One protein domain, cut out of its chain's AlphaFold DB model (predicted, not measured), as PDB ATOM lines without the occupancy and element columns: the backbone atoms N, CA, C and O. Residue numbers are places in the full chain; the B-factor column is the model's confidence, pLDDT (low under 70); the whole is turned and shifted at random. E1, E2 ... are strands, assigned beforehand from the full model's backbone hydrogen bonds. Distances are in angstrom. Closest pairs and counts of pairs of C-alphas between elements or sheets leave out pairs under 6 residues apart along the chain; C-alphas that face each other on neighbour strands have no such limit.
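Overview. This is residues 36 to 143 of the 167 residues of an uncharacterized protein of Lamprigera yunnana (UniProt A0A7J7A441). A strongly twisted, curled sheet of five strands makes the body, with the long, bent strand E2 in its middle, and a small sheet of three strands forms a separate head. The longest axis runs from the E1 to E2 turn at Arg 59 to the E7 to E8 turn at Gly 122. The 108 printed residues hold no named helix and eight strands, E1 to E8 in chain order, with under half of the residues, 45, in them: all strand. Both sheets are antiparallel, ordered E5 E3 E2 E1 E6 and E4 E8 E7; the whole is compact, radius of gyration of the C-alphas 13.9 A, spans 42 by 32 by 27 A.

Along the chain. After residues 36 to 48, E1 covers 49 to 56, 21.5 A long, from C-alpha 49 at (4.858, 11.417, 34.108). E2 is 62 to 73, 26.5 A, and E3 78 to 82. E4 is 93 to 95, E5 101 to 105, E6 109 to 112, E7 117 to 120, and E8 126 to 129, ending at C-alpha 129 (0.020, 21.861, 35.189).

Arrangement. E1, E2 and E3 form a meander, each strand the antiparallel neighbour of the one before. E2 bends by 82 degrees at residue 70 and pairs with E1 over 62 to 69, N 54 and O 64 at 2.8 A, and with E3 over 69 to 73, N 71 and O 80 at 2.8 A. Edge strand E5 pairs with E3, N 79 and O 104 at 2.8 A; edge strand E6 pairs with E1, N 110 and O 51 at 2.8 A. In the small sheet, E8 pairs with E4, N 128 and O 94 at 2.8 A, and, as a hairpin, with E7, N 119 and O 127 at 2.8 A. Each strand of the small sheet is apart from each of the larger.

Size, cuts and confidence. The C-alphas of Arg 59 and Gly 122, the two farthest apart, are 44.2 A apart. The printed part has no cut and no long link. Residues 141 to 142 pair briefly with 62 to 63 of E2. Mean pLDDT of the printed part is 79.8; residues 131 to 143 are among the 18 under 70.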
ATOM      1  N   THR A  36      -0.520   5.867  40.740       81.06
ATOM      2  CA  THR A  36      -0.648   4.496  40.260       81.06
ATOM      3  C   THR A  36       0.662   3.773  40.543       81.06
ATOM      4  O   THR A  36       1.733   4.174  40.069       81.06
ATOM      5  N   LYS A  37       0.587   2.703  41.338       81.31
ATOM      6  CA  LYS A  37       1.738   1.845  41.611       81.31
ATOM      7  C   LYS A  37       2.159   1.149  40.320       81.31
ATOM      8  O   LYS A  37       1.350   0.511  39.656       81.31
ATOM      9  N   ILE A  38       3.439   1.256  39.990       84.19
ATOM     10  CA  ILE A  38       4.028   0.615  38.816       84.19
ATOM     11  C   ILE A  38       4.627  -0.716  39.281       84.19
ATOM     12  O   ILE A  38       5.487  -0.735  40.162       84.19
ATOM     13  N   ALA A  39       4.152  -1.834  38.729       81.69
ATOM     14  CA  ALA A  39       4.626  -3.166  39.106       81.69
ATOM     15  C   ALA A  39       5.778  -3.639  38.209       81.69
ATOM     16  O   ALA A  39       6.643  -4.398  38.649       81.69
ATOM     17  N   SER A  40       5.798  -3.192  36.954       85.94
ATOM     18  CA  SER A  40       6.755  -3.631  35.950       85.94
ATOM     19  C   SER A  40       7.096  -2.532  34.944       85.94
ATOM     20  O   SER A  40       6.355  -1.569  34.758       85.94
ATOM     21  N   LEU A  41       8.203  -2.718  34.223       85.38
ATOM     22  CA  LEU A  41       8.628  -1.817  33.147       85.38
ATOM     23  C   LEU A  41       7.606  -1.726  31.995       85.38
ATOM     24  O   LEU A  41       7.651  -0.796  31.205       85.38
ATOM     25  N   LYS A  42       6.680  -2.688  31.888       86.50
ATOM     26  CA  LYS A  42       5.623  -2.695  30.863       86.50
ATOM     27  C   LYS A  42       4.504  -1.693  31.162       86.50
ATOM     28  O   LYS A  42       3.742  -1.350  30.260       86.50
ATOM     29  N   ASP A  43       4.414  -1.238  32.410       87.00
ATOM     30  CA  ASP A  43       3.364  -0.333  32.885       87.00
ATOM     31  C   ASP A  43       3.727   1.148  32.657       87.00
ATOM     32  O   ASP A  43       2.913   2.038  32.905       87.00
ATOM     33  N   VAL A  44       4.944   1.411  32.169       89.44
ATOM     34  CA  VAL A  44       5.448   2.742  31.823       89.44
ATOM     35  C   VAL A  44       5.651   2.885  30.319       89.44
ATOM     36  O   VAL A  44       6.006   1.934  29.623       89.44
ATOM     37  N   ARG A  45       5.413   4.093  29.809       91.81
ATOM     38  CA  ARG A  45       5.559   4.463  28.398       91.81
ATOM     39  C   ARG A  45       6.254   5.811  28.261       91.81
ATOM     40  O   ARG A  45       6.251   6.626  29.179       91.81
ATOM     41  N   GLU A  46       6.836   6.050  27.093       92.75
ATOM     42  CA  GLU A  46       7.358   7.369  26.729       92.75
ATOM     43  C   GLU A  46       6.240   8.422  26.796       92.75
ATOM     44  O   GLU A  46       5.095   8.160  26.425       92.75
ATOM     45  N   GLY A  47       6.568   9.596  27.330       89.62
ATOM     46  CA  GLY A  47       5.619  10.666  27.634       89.62
ATOM     47  C   GLY A  47       4.910  10.533  28.985       89.62
ATOM     48  O   GLY A  47       4.278  11.495  29.420       89.62
ATOM     49  N   ASP A  48       5.026   9.396  29.681       90.38
ATOM     50  CA  ASP A  48       4.448   9.261  31.016       90.38
ATOM     51  C   ASP A  48       5.162  10.156  32.030       90.38
ATOM     52  O   ASP A  48       6.383  10.336  32.015       90.38
ATOM     53  N   PHE A  49       4.374  10.653  32.975       89.25
ATOM     54  CA  PHE A  49       4.858  11.417  34.108       89.25
ATOM     55  C   PHE A  49       5.004  10.492  35.315       89.25
ATOM     56  O   PHE A  49       4.056   9.815  35.728       89.25
ATOM     57  N   VAL A  50       6.196  10.469  35.897       90.06
ATOM     58  CA  VAL A  50       6.562   9.558  36.983       90.06
ATOM     59  C   VAL A  50       7.240  10.302  38.123       90.06
ATOM     60  O   VAL A  50       7.920  11.304  37.912       90.06
ATOM     61  N   LEU A  51       7.063   9.800  39.342       88.75
ATOM     62  CA  LEU A  51       7.848  10.235  40.491       88.75
ATOM     63  C   LEU A  51       9.091   9.368  40.628       88.75
ATOM     64  O   LEU A  51       8.997   8.140  40.664       88.75
ATOM     65  N   VAL A  52      10.242  10.016  40.757       89.50
ATOM     66  CA  VAL A  52      11.548   9.361  40.817       89.50
ATOM     67  C   VAL A  52      12.274   9.758  42.093       89.50
ATOM     68  O   VAL A  52      12.387  10.943  42.408       89.50
ATOM     69  N   GLU A  53      12.776   8.763  42.821       89.06
ATOM     70  CA  GLU A  53      13.614   8.941  44.003       89.06
ATOM     71  C   GLU A  53      15.099   8.999  43.625       89.06
ATOM     72  O   GLU A  53      15.683   8.062  43.072       89.06
ATOM     73  N   PHE A  54      15.741  10.099  43.997       85.88
ATOM     74  CA  PHE A  54      17.175  10.303  43.890       85.88
ATOM     75  C   PHE A  54      17.790  10.346  45.280       85.88
ATOM     76  O   PHE A  54      17.338  11.078  46.164       85.88
ATOM     77  N   LYS A  55      18.873   9.595  45.466       84.88
ATOM     78  CA  LYS A  55      19.693   9.674  46.674       84.88
ATOM     79  C   LYS A  55      20.733  10.769  46.490       84.88
ATOM     80  O   LYS A  55      21.482  10.747  45.518       84.88
ATOM     81  N   GLY A  56      20.795  11.715  47.418       76.19
ATOM     82  CA  GLY A  56      21.720  12.842  47.350       76.19
ATOM     83  C   GLY A  56      22.076  13.418  48.720       76.19
ATOM     84  O   GLY A  56      21.663  12.923  49.769       76.19
ATOM     85  N   GLY A  57      22.850  14.503  48.706       67.00
ATOM     86  CA  GLY A  57      23.328  15.182  49.910       67.00
ATOM     87  C   GLY A  57      24.632  14.606  50.467       67.00
ATOM     88  O   GLY A  57      25.146  13.587  49.999       67.00
ATOM     89  N   ASN A  58      25.184  15.284  51.475       54.53
ATOM     90  CA  ASN A  58      26.439  14.868  52.096       54.53
ATOM     91  C   ASN A  58      26.251  13.473  52.723       54.53
ATOM     92  O   ASN A  58      25.372  13.291  53.567       54.53
ATOM     93  N   ARG A  59      27.043  12.493  52.269       72.50
ATOM     94  CA  ARG A  59      26.955  11.062  52.633       72.50
ATOM     95  C   ARG A  59      25.701  10.299  52.156       72.50
ATOM     96  O   ARG A  59      25.352   9.315  52.795       72.50
ATOM     97  N   THR A  60      25.013  10.744  51.092       68.75
ATOM     98  CA  THR A  60      23.872  10.031  50.447       68.75
ATOM     99  C   THR A  60      22.689   9.668  51.363       68.75
ATOM    100  O   THR A  60      21.872   8.811  51.031       68.75
ATOM    101  N   VAL A  61      22.555  10.351  52.503       73.12
ATOM    102  CA  VAL A  61      21.524  10.063  53.519       73.12
ATOM    103  C   VAL A  61      20.145  10.607  53.124       73.12
ATOM    104  O   VAL A  61      19.133  10.196  53.684       73.12
ATOM    105  N   SER A  62      20.082  11.560  52.190       76.38
ATOM    106  CA  SER A  62      18.830  12.237  51.844       76.38
ATOM    107  C   SER A  62      18.224  11.659  50.575       76.38
ATOM    108  O   SER A  62      18.883  11.598  49.538       76.38
ATOM    109  N   ASN A  63      16.947  11.304  50.653       80.69
ATOM    110  CA  ASN A  63      16.151  10.976  49.484       80.69
ATOM    111  C   ASN A  63      15.397  12.222  49.030       80.69
ATOM    112  O   ASN A  63      14.771  12.905  49.846       80.69
ATOM    113  N   PHE A  64      15.463  12.488  47.734       83.25
ATOM    114  CA  PHE A  64      14.747  13.553  47.057       83.25
ATOM    115  C   PHE A  64      13.828  12.930  46.022       83.25
ATOM    116  O   PHE A  64      14.268  12.099  45.233       83.25
ATOM    117  N   VAL A  65      12.567  13.339  46.011       83.69
ATOM    118  CA  VAL A  65      11.605  12.875  45.013       83.69
ATOM    119  C   VAL A  65      11.319  14.005  44.038       83.69
ATOM    120  O   VAL A  65      11.055  15.130  44.464       83.69
ATOM    121  N   TYR A  66      11.376  13.692  42.748       85.25
ATOM    122  CA  TYR A  66      11.101  14.630  41.665       85.25
ATOM    123  C   TYR A  66      10.048  14.066  40.721       85.25
ATOM    124  O   TYR A  66       9.982  12.858  40.497       85.25
ATOM    125  N   LEU A  67       9.246  14.963  40.150       86.19
ATOM    126  CA  LEU A  67       8.416  14.658  38.995       86.19
ATOM    127  C   LEU A  67       9.291  14.668  37.743       86.19
ATOM    128  O   LEU A  67      10.027  15.625  37.516       86.19
ATOM    129  N   CYS A  68       9.200  13.622  36.933       90.25
ATOM    130  CA  CYS A  68       9.976  13.468  35.712       90.25
ATOM    131  C   CYS A  68       9.091  12.964  34.570       90.25
ATOM    132  O   CYS A  68       8.051  12.349  34.800       90.25
ATOM    133  N   ILE A  69       9.519  13.220  33.337       91.56
ATOM    134  CA  ILE A  69       8.851  12.768  32.113       91.56
ATOM    135  C   ILE A  69       9.715  11.688  31.480       91.56
ATOM    136  O   ILE A  69      10.897  11.935  31.239       91.56
ATOM    137  N   ILE A  70       9.150  10.522  31.179       93.00
ATOM    138  CA  ILE A  70       9.872   9.472  30.456       93.00
ATOM    139  C   ILE A  70      10.094   9.934  29.017       93.00
ATOM    140  O   ILE A  70       9.137  10.179  28.289       93.00
ATOM    141  N   GLN A  71      11.354  10.056  28.613       94.44
ATOM    142  CA  GLN A  71      11.727  10.384  27.237       94.44
ATOM    143  C   GLN A  71      11.922   9.123  26.414       94.44
ATOM    144  O   GLN A  71      11.444   9.047  25.287       94.44
ATOM    145  N   ARG A  72      12.614   8.133  26.990       93.44
ATOM    146  CA  ARG A  72      12.965   6.905  26.288       93.44
ATOM    147  C   ARG A  72      13.135   5.737  27.242       93.44
ATOM    148  O   ARG A  72      13.715   5.884  28.317       93.44
ATOM    149  N   ILE A  73      12.682   4.559  26.825       92.81
ATOM    150  CA  ILE A  73      12.906   3.305  27.554       92.81
ATOM    151  C   ILE A  73      13.979   2.499  26.815       92.81
ATOM    152  O   ILE A  73      13.799   2.144  25.651       92.81
ATOM    153  N   MET A  74      15.105   2.214  27.473       90.12
ATOM    154  CA  MET A  74      16.199   1.436  26.885       90.12
ATOM    155  C   MET A  74      16.059  -0.060  27.189       90.12
ATOM    156  O   MET A  74      15.465  -0.471  28.187       90.12
ATOM    157  N   SER A  75      16.668  -0.900  26.350       80.75
ATOM    158  CA  SER A  75      16.609  -2.365  26.473       80.75
ATOM    159  C   SER A  75      17.287  -2.924  27.738       80.75
ATOM    160  O   SER A  75      17.070  -4.085  28.077       80.75
ATOM    161  N   SER A  76      18.105  -2.129  28.438       81.19
ATOM    162  CA  SER A  76      18.875  -2.507  29.638       81.19
ATOM    163  C   SER A  76      18.142  -2.285  30.973       81.19
ATOM    164  O   SER A  76      18.759  -2.426  32.024       81.19
ATOM    165  N   ASN A  77      16.838  -1.972  30.963       81.44
ATOM    166  CA  ASN A  77      16.071  -1.456  32.119       81.44
ATOM    167  C   ASN A  77      16.509  -0.065  32.607       81.44
ATOM    168  O   ASN A  77      16.092   0.372  33.689       81.44
ATOM    169  N   ASP A  78      17.319   0.620  31.807       91.44
ATOM    170  CA  ASP A  78      17.617   2.030  31.990       91.44
ATOM    171  C   ASP A  78      16.544   2.870  31.298       91.44
ATOM    172  O   ASP A  78      16.019   2.518  30.237       91.44
ATOM    173  N   ILE A  79      16.185   3.979  31.931       94.12
ATOM    174  CA  ILE A  79      15.117   4.861  31.483       94.12
ATOM    175  C   ILE A  79      15.692   6.270  31.409       94.12
ATOM    176  O   ILE A  79      16.207   6.794  32.399       94.12
ATOM    177  N   GLU A  80      15.604   6.878  30.230       94.19
ATOM    178  CA  GLU A  80      15.917   8.288  30.042       94.19
ATOM    179  C   GLU A  80      14.710   9.112  30.469       94.19
ATOM    180  O   GLU A  80      13.592   8.946  29.968       94.19
ATOM    181  N   ILE A  81      14.945  10.022  31.403       93.88
ATOM    182  CA  ILE A  81      13.934  10.916  31.943       93.88
ATOM    183  C   ILE A  81      14.351  12.371  31.767       93.88
ATOM    184  O   ILE A  81      15.534  12.700  31.777       93.88
ATOM    185  N   MET A  82      13.360  13.249  31.660       93.12
ATOM    186  CA  MET A  82      13.540  14.696  31.669       93.12
ATOM    187  C   MET A  82      12.969  15.284  32.956       93.12
ATOM    188  O   MET A  82      11.823  14.996  33.314       93.12
ATOM    189  N   GLY A  83      13.755  16.126  33.624       88.94
ATOM    190  CA  GLY A  83      13.315  16.915  34.774       88.94
ATOM    191  C   GLY A  83      12.679  18.237  34.322       88.94
ATOM    192  O   GLY A  83      13.398  19.130  33.872       88.94
ATOM    193  N   PRO A  84      11.350  18.416  34.413       86.44
ATOM    194  CA  PRO A  84      10.719  19.674  34.050       86.44
ATOM    195  C   PRO A  84      10.940  20.702  35.166       86.44
ATOM    196  O   PRO A  84      10.763  20.411  36.346       86.44
ATOM    197  N   ARG A  85      11.312  21.932  34.810       85.38
ATOM    198  CA  ARG A  85      11.618  22.985  35.783       85.38
ATOM    199  C   ARG A  85      10.340  23.678  36.231       85.38
ATOM    200  O   ARG A  85       9.580  24.169  35.402       85.38
ATOM    201  N   SER A  86      10.146  23.798  37.542       83.94
ATOM    202  CA  SER A  86       9.060  24.619  38.087       83.94
ATOM    203  C   SER A  86       9.250  26.088  37.717       83.94
ATOM    204  O   SER A  86      10.314  26.653  37.990       83.94
ATOM    205  N   THR A  87       8.220  26.710  37.148       83.31
ATOM    206  CA  THR A  87       8.194  28.152  36.846       83.31
ATOM    207  C   THR A  87       7.527  28.971  37.939       83.31
ATOM    208  O   THR A  87       7.772  30.169  38.033       83.31
ATOM    209  N   ASP A  88       6.734  28.321  38.788       79.69
ATOM    210  CA  ASP A  88       5.984  28.969  39.860       79.69
ATOM    211  C   ASP A  88       6.564  28.636  41.249       79.69
ATOM    212  O   ASP A  88       7.203  27.593  41.448       79.69
ATOM    213  N   THR A  89       6.337  29.519  42.223       75.25
ATOM    214  CA  THR A  89       6.648  29.309  43.645       75.25
ATOM    215  C   THR A  89       5.730  28.262  44.262       75.25
ATOM    216  O   THR A  89       6.176  27.500  45.117       75.25
ATOM    217  N   THR A  90       4.495  28.147  43.758       72.75
ATOM    218  CA  THR A  90       3.519  27.128  44.179       72.75
ATOM    219  C   THR A  90       3.899  25.712  43.751       72.75
ATOM    220  O   THR A  90       3.272  24.756  44.197       72.75
ATOM    221  N   LYS A  91       4.912  25.568  42.876       75.00
ATOM    222  CA  LYS A  91       5.385  24.285  42.337       75.00
ATOM    223  C   LYS A  91       4.278  23.462  41.646       75.00
ATOM    224  O   LYS A  91       4.355  22.240  41.599       75.00
ATOM    225  N   LYS A  92       3.255  24.122  41.090       79.56
ATOM    226  CA  LYS A  92       2.166  23.480  40.322       79.56
ATOM    227  C   LYS A  92       2.349  23.554  38.808       79.56
ATOM    228  O   LYS A  92       1.689  22.826  38.069       79.56
ATOM    229  N   THR A  93       3.252  24.414  38.353       82.38
ATOM    230  CA  THR A  93       3.459  24.714  36.937       82.38
ATOM    231  C   THR A  93       4.903  24.429  36.565       82.38
ATOM    232  O   THR A  93       5.828  24.961  37.186       82.38
ATOM    233  N   PHE A  94       5.093  23.592  35.550       85.69
ATOM    234  CA  PHE A  94       6.402  23.131  35.113       85.69
ATOM    235  C   PHE A  94       6.580  23.304  33.613       85.69
ATOM    236  O   PHE A  94       5.642  23.147  32.838       85.69
ATOM    237  N   VAL A  95       7.814  23.580  33.205       87.94
ATOM    238  CA  VAL A  95       8.207  23.663  31.799       87.94
ATOM    239  C   VAL A  95       9.269  22.599  31.527       87.94
ATOM    240  O   VAL A  95      10.273  22.553  32.250       87.94
ATOM    241  N   PRO A  96       9.079  21.729  30.517       85.81
ATOM    242  CA  PRO A  96      10.101  20.785  30.090       85.81
ATOM    243  C   PRO A  96      11.387  21.516  29.724       85.81
ATOM    244  O   PRO A  96      11.366  22.555  29.066       85.81
ATOM    245  N   LYS A  97      12.523  20.964  30.141       84.00
ATOM    246  CA  LYS A  97      13.833  21.498  29.792       84.00
ATOM    247  C   LYS A  97      14.596  20.423  29.039       84.00
ATOM    248  O   LYS A  97      15.166  19.529  29.647       84.00
ATOM    249  N   GLU A  98      14.638  20.547  27.716       77.31
ATOM    250  CA  GLU A  98      15.178  19.514  26.817       77.31
ATOM    251  C   GLU A  98      16.617  19.086  27.128       77.31
ATOM    252  O   GLU A  98      16.995  17.952  26.874       77.31
ATOM    253  N   LYS A  99      17.425  19.980  27.708       81.69
ATOM    254  CA  LYS A  99      18.824  19.696  28.065       81.69
ATOM    255  C   LYS A  99      19.000  19.041  29.440       81.69
ATOM    256  O   LYS A  99      20.133  18.786  29.830       81.69
ATOM    257  N   ASP A 100      17.923  18.834  30.191       85.12
ATOM    258  CA  ASP A 100      17.945  18.276  31.548       85.12
ATOM    259  C   ASP A 100      17.499  16.809  31.529       85.12
ATOM    260  O   ASP A 100      16.428  16.445  32.025       85.12
ATOM    261  N   ILE A 101      18.306  15.989  30.852       90.12
ATOM    262  CA  ILE A 101      18.083  14.552  30.686       90.12
ATOM    263  C   ILE A 101      18.953  13.803  31.691       90.12
ATOM    264  O   ILE A 101      20.130  14.111  31.871       90.12
ATOM    265  N   SER A 102      18.371  12.806  32.345       90.94
ATOM    266  CA  SER A 102      19.059  11.913  33.274       90.94
ATOM    267  C   SER A 102      18.705  10.463  32.974       90.94
ATOM    268  O   SER A 102      17.596  10.164  32.534       90.94
ATOM    269  N   LEU A 103      19.646   9.558  33.236       93.38
ATOM    270  CA  LEU A 103      19.433   8.117  33.141       93.38
ATOM    271  C   LEU A 103      19.129   7.563  34.535       93.38
ATOM    272  O   LEU A 103      19.872   7.838  35.480       93.38
ATOM    273  N   ILE A 104      18.058   6.785  34.664       93.06
ATOM    274  CA  ILE A 104      17.676   6.143  35.924       93.06
ATOM    275  C   ILE A 104      17.374   4.663  35.730       93.06
ATOM    276  O   ILE A 104      16.997   4.220  34.647       93.06
ATOM    277  N   SER A 105      17.464   3.904  36.817       92.25
ATOM    278  CA  SER A 105      16.942   2.540  36.863       92.25
ATOM    279  C   SER A 105      15.452   2.547  37.207       92.25
ATOM    280  O   SER A 105      15.004   3.342  38.035       92.25
ATOM    281  N   PHE A 106      14.698   1.581  36.678       90.88
ATOM    282  CA  PHE A 106      13.292   1.344  37.039       90.88
ATOM    283  C   PHE A 106      13.025   1.330  38.553       90.88
ATOM    284  O   PHE A 106      12.004   1.833  39.010       90.88
ATOM    285  N   LYS A 107      13.966   0.808  39.354       90.19
ATOM    286  CA  LYS A 107      13.841   0.736  40.822       90.19
ATOM    287  C   LYS A 107      13.741   2.103  41.505       90.19
ATOM    288  O   LYS A 107      13.352   2.163  42.665       90.19
ATOM    289  N   GLN A 108      14.145   3.171  40.821       90.56
ATOM    290  CA  GLN A 108      14.066   4.540  41.329       90.56
ATOM    291  C   GLN A 108      12.688   5.163  41.097       90.56
ATOM    292  O   GLN A 108      12.398   6.207  41.675       90.56
ATOM    293  N   ILE A 109      11.840   4.551  40.267       90.75
ATOM    294  CA  ILE A 109      10.487   5.032  40.025       90.75
ATOM    295  C   ILE A 109       9.588   4.595  41.186       90.75
ATOM    296  O   ILE A 109       9.436   3.408  41.464       90.75
ATOM    297  N   ILE A 110       8.974   5.568  41.855       88.94
ATOM    298  CA  ILE A 110       8.065   5.344  42.987       88.94
ATOM    299  C   ILE A 110       6.642   5.062  42.493       88.94
ATOM    300  O   ILE A 110       5.919   4.257  43.077       88.94
ATOM    301  N   GLY A 111       6.229   5.732  41.417       88.56
ATOM    302  CA  GLY A 111       4.884   5.607  40.874       88.56
ATOM    303  C   GLY A 111       4.648   6.516  39.677       88.56
ATOM    304  O   GLY A 111       5.460   7.390  39.364       88.56
ATOM    305  N   LYS A 112       3.515   6.293  39.017       88.00
ATOM    306  CA  LYS A 112       3.036   7.091  37.888       88.00
ATOM    307  C   LYS A 112       2.005   8.098  38.378       88.00
ATOM    308  O   LYS A 112       1.156   7.752  39.199       88.00
ATOM    309  N   THR A 113       2.058   9.326  37.870       80.31
ATOM    310  CA  THR A 113       0.986  10.297  38.113       80.31
ATOM    311  C   THR A 113      -0.095  10.180  37.041       80.31
ATOM    312  O   THR A 113       0.185   9.959  35.860       80.31
ATOM    313  N   SER A 114      -1.349  10.314  37.461       71.38
ATOM    314  CA  SER A 114      -2.504  10.381  36.576       71.38
ATOM    315  C   SER A 114      -2.487  11.700  35.786       71.38
ATOM    316  O   SER A 114      -2.674  12.764  36.377       71.38
ATOM    317  N   ASN A 115      -2.247  11.602  34.473       67.06
ATOM    318  CA  ASN A 115      -2.342  12.628  33.420       67.06
ATOM    319  C   ASN A 115      -2.338  14.094  33.901       67.06
ATOM    320  O   ASN A 115      -3.411  14.665  34.133       67.06
ATOM    321  N   PRO A 116      -1.167  14.747  34.010       74.69
ATOM    322  CA  PRO A 116      -1.136  16.184  34.233       74.69
ATOM    323  C   PRO A 116      -1.726  16.929  33.031       74.69
ATOM    324  O   PRO A 116      -1.709  16.443  31.899       74.69
ATOM    325  N   ASN A 117      -2.257  18.123  33.280       79.44
ATOM    326  CA  ASN A 117      -2.825  18.943  32.219       79.44
ATOM    327  C   ASN A 117      -1.679  19.639  31.476       79.44
ATOM    328  O   ASN A 117      -0.979  20.473  32.051       79.44
ATOM    329  N   VAL A 118      -1.465  19.262  30.217       82.56
ATOM    330  CA  VAL A 118      -0.447  19.869  29.358       82.56
ATOM    331  C   VAL A 118      -1.119  20.918  28.482       82.56
ATOM    332  O   VAL A 118      -1.907  20.589  27.599       82.56
ATOM    333  N   ALA A 119      -0.791  22.182  28.725       83.50
ATOM    334  CA  ALA A 119      -1.243  23.317  27.934       83.50
ATOM    335  C   ALA A 119      -0.111  23.814  27.027       83.50
ATOM    336  O   ALA A 119       1.065  23.744  27.382       83.50
ATOM    337  N   LEU A 120      -0.454  24.345  25.856       80.81
ATOM    338  CA  LEU A 120       0.500  25.040  24.994       80.81
ATOM    339  C   LEU A 120       0.414  26.539  25.264       80.81
ATOM    340  O   LEU A 120      -0.669  27.121  25.246       80.81
ATOM    341  N   THR A 121       1.563  27.166  25.491       75.88
ATOM    342  CA  THR A 121       1.662  28.632  25.544       75.88
ATOM    343  C   THR A 121       1.734  29.193  24.125       75.88
ATOM    344  O   THR A 121       2.082  28.460  23.198       75.88
ATOM    345  N   GLY A 122       1.443  30.485  23.937       68.38
ATOM    346  CA  GLY A 122       1.498  31.164  22.630       68.38
ATOM    347  C   GLY A 122       2.807  30.955  21.851       68.38
ATOM    348  O   GLY A 122       2.783  30.882  20.626       68.38
ATOM    349  N   ASP A 123       3.916  30.719  22.555       76.56
ATOM    350  CA  ASP A 123       5.229  30.423  21.963       76.56
ATOM    351  C   ASP A 123       5.428  28.943  21.585       76.56
ATOM    352  O   ASP A 123       6.544  28.513  21.302       76.56
ATOM    353  N   LYS A 124       4.360  28.134  21.598       76.62
ATOM    354  CA  LYS A 124       4.371  26.667  21.412       76.62
ATOM    355  C   LYS A 124       5.147  25.898  22.486       76.62
ATOM    356  O   LYS A 124       5.342  24.693  22.357       76.62
ATOM    357  N   THR A 125       5.542  26.565  23.566       79.12
ATOM    358  CA  THR A 125       6.182  25.922  24.712       79.12
ATOM    359  C   THR A 125       5.132  25.165  25.530       79.12
ATOM    360  O   THR A 125       4.153  25.783  25.972       79.12
ATOM    361  N   PRO A 126       5.307  23.851  25.758       83.06
ATOM    362  CA  PRO A 126       4.421  23.092  26.627       83.06
ATOM    363  C   PRO A 126       4.598  23.523  28.087       83.06
ATOM    364  O   PRO A 126       5.712  23.580  28.609       83.06
ATOM    365  N   ILE A 127       3.482  23.799  28.752       85.31
ATOM    366  CA  ILE A 127       3.387  24.000  30.194       85.31
ATOM    367  C   ILE A 127       2.624  22.823  30.786       85.31
ATOM    368  O   ILE A 127       1.525  22.480  30.358       85.31
ATOM    369  N   ILE A 128       3.215  22.213  31.804       84.94
ATOM    370  CA  ILE A 128       2.640  21.102  32.545       84.94
ATOM    371  C   ILE A 128       2.057  21.659  33.835       84.94
ATOM    372  O   ILE A 128       2.786  22.137  34.706       84.94
ATOM    373  N   HIS A 129       0.741  21.565  33.965       81.88
ATOM    374  CA  HIS A 129       0.020  21.861  35.189       81.88
ATOM    375  C   HIS A 129      -0.245  20.565  35.945       81.88
ATOM    376  O   HIS A 129      -0.973  19.681  35.481       81.88
ATOM    377  N   VAL A 130       0.316  20.469  37.145       77.19
ATOM    378  CA  VAL A 130      -0.014  19.401  38.085       77.19
ATOM    379  C   VAL A 130      -0.942  19.954  39.148       77.19
ATOM    380  O   VAL A 130      -0.719  21.019  39.718       77.19
ATOM    381  N   ASN A 131      -2.012  19.219  39.418       66.25
ATOM    382  CA  ASN A 131      -3.047  19.658  40.346       66.25
ATOM    383  C   ASN A 131      -2.868  19.017  41.733       66.25
ATOM    384  O   ASN A 131      -3.841  18.644  42.378       66.25
ATOM    385  N   TRP A 132      -1.615  18.778  42.133       65.62
ATOM    386  CA  TRP A 132      -1.263  18.068  43.366       65.62
ATOM    387  C   TRP A 132      -0.902  19.066  44.468       65.62
ATOM    388  O   TRP A 132      -0.210  20.051  44.212       65.62
ATOM    389  N   GLY A 133      -1.327  18.784  45.705       54.28
ATOM    390  CA  GLY A 133      -0.824  19.467  46.907       54.28
ATOM    391  C   GLY A 133       0.641  19.126  47.217       54.28
ATOM    392  O   GLY A 133       1.330  19.878  47.897       54.28
ATOM    393  N   PHE A 134       1.158  18.035  46.640       51.91
ATOM    394  CA  PHE A 134       2.556  17.614  46.730       51.91
ATOM    395  C   PHE A 134       3.372  18.201  45.597       51.91
ATOM    396  O   PHE A 134       3.813  17.527  44.665       51.91
ATOM    397  N   ALA A 135       3.577  19.493  45.692       47.31
ATOM    398  CA  ALA A 135       4.441  20.237  44.817       47.31
ATOM    399  C   ALA A 135       5.914  19.922  45.200       47.31
ATOM    400  O   ALA A 135       6.636  20.728  45.782       47.31
ATOM    401  N   MET A 136       6.332  18.667  44.978       51.84
ATOM    402  CA  MET A 136       7.608  18.106  45.426       51.84
ATOM    403  C   MET A 136       8.749  18.554  44.521       51.84
ATOM    404  O   MET A 136       9.143  17.881  43.574       51.84
ATOM    405  N   TYR A 137       9.322  19.698  44.870       45.22
ATOM    406  CA  TYR A 137      10.728  19.961  44.615       45.22
ATOM    407  C   TYR A 137      11.470  19.863  45.947       45.22
ATOM    408  O   TYR A 137      11.433  20.787  46.754       45.22
ATOM    409  N   GLY A 138      12.138  18.729  46.174       48.00
ATOM    410  CA  GLY A 138      13.107  18.590  47.259       48.00
ATOM    411  C   GLY A 138      12.529  18.290  48.644       48.00
ATOM    412  O   GLY A 138      13.048  18.802  49.634       48.00
ATOM    413  N   TYR A 139      11.502  17.441  48.753       41.88
ATOM    414  CA  TYR A 139      11.132  16.917  50.069       41.88
ATOM    415  C   TYR A 139      12.246  15.991  50.562       41.88
ATOM    416  O   TYR A 139      12.525  14.957  49.955       41.88
ATOM    417  N   LYS A 140      12.917  16.385  51.647       43.94
ATOM    418  CA  LYS A 140      13.952  15.581  52.290       43.94
ATOM    419  C   LYS A 140      13.239  14.498  53.092       43.94
ATOM    420  O   LYS A 140      12.757  14.756  54.193       43.94
ATOM    421  N   LYS A 141      13.143  13.280  52.553       43.78
ATOM    422  CA  LYS A 141      12.670  12.144  53.353       43.78
ATOM    423  C   LYS A 141      13.813  11.753  54.285       43.78
ATOM    424  O   LYS A 141      14.678  10.955  53.934       43.78
ATOM    425  N   THR A 142      13.888  12.406  55.443       39.09
ATOM    426  CA  THR A 142      14.852  12.036  56.479       39.09
ATOM    427  C   THR A 142      14.404  10.685  57.008       39.09
ATOM    428  O   THR A 142      13.427  10.599  57.748       39.09
ATOM    429  N   GLN A 143      15.073   9.618  56.581       40.12
ATOM    430  CA  GLN A 143      14.944   8.323  57.233       40.12
ATOM    431  C   GLN A 143      15.425   8.530  58.672       40.12
ATOM    432  O   GLN A 143      16.627   8.548  58.937       40.12
TER     433      GLN A 143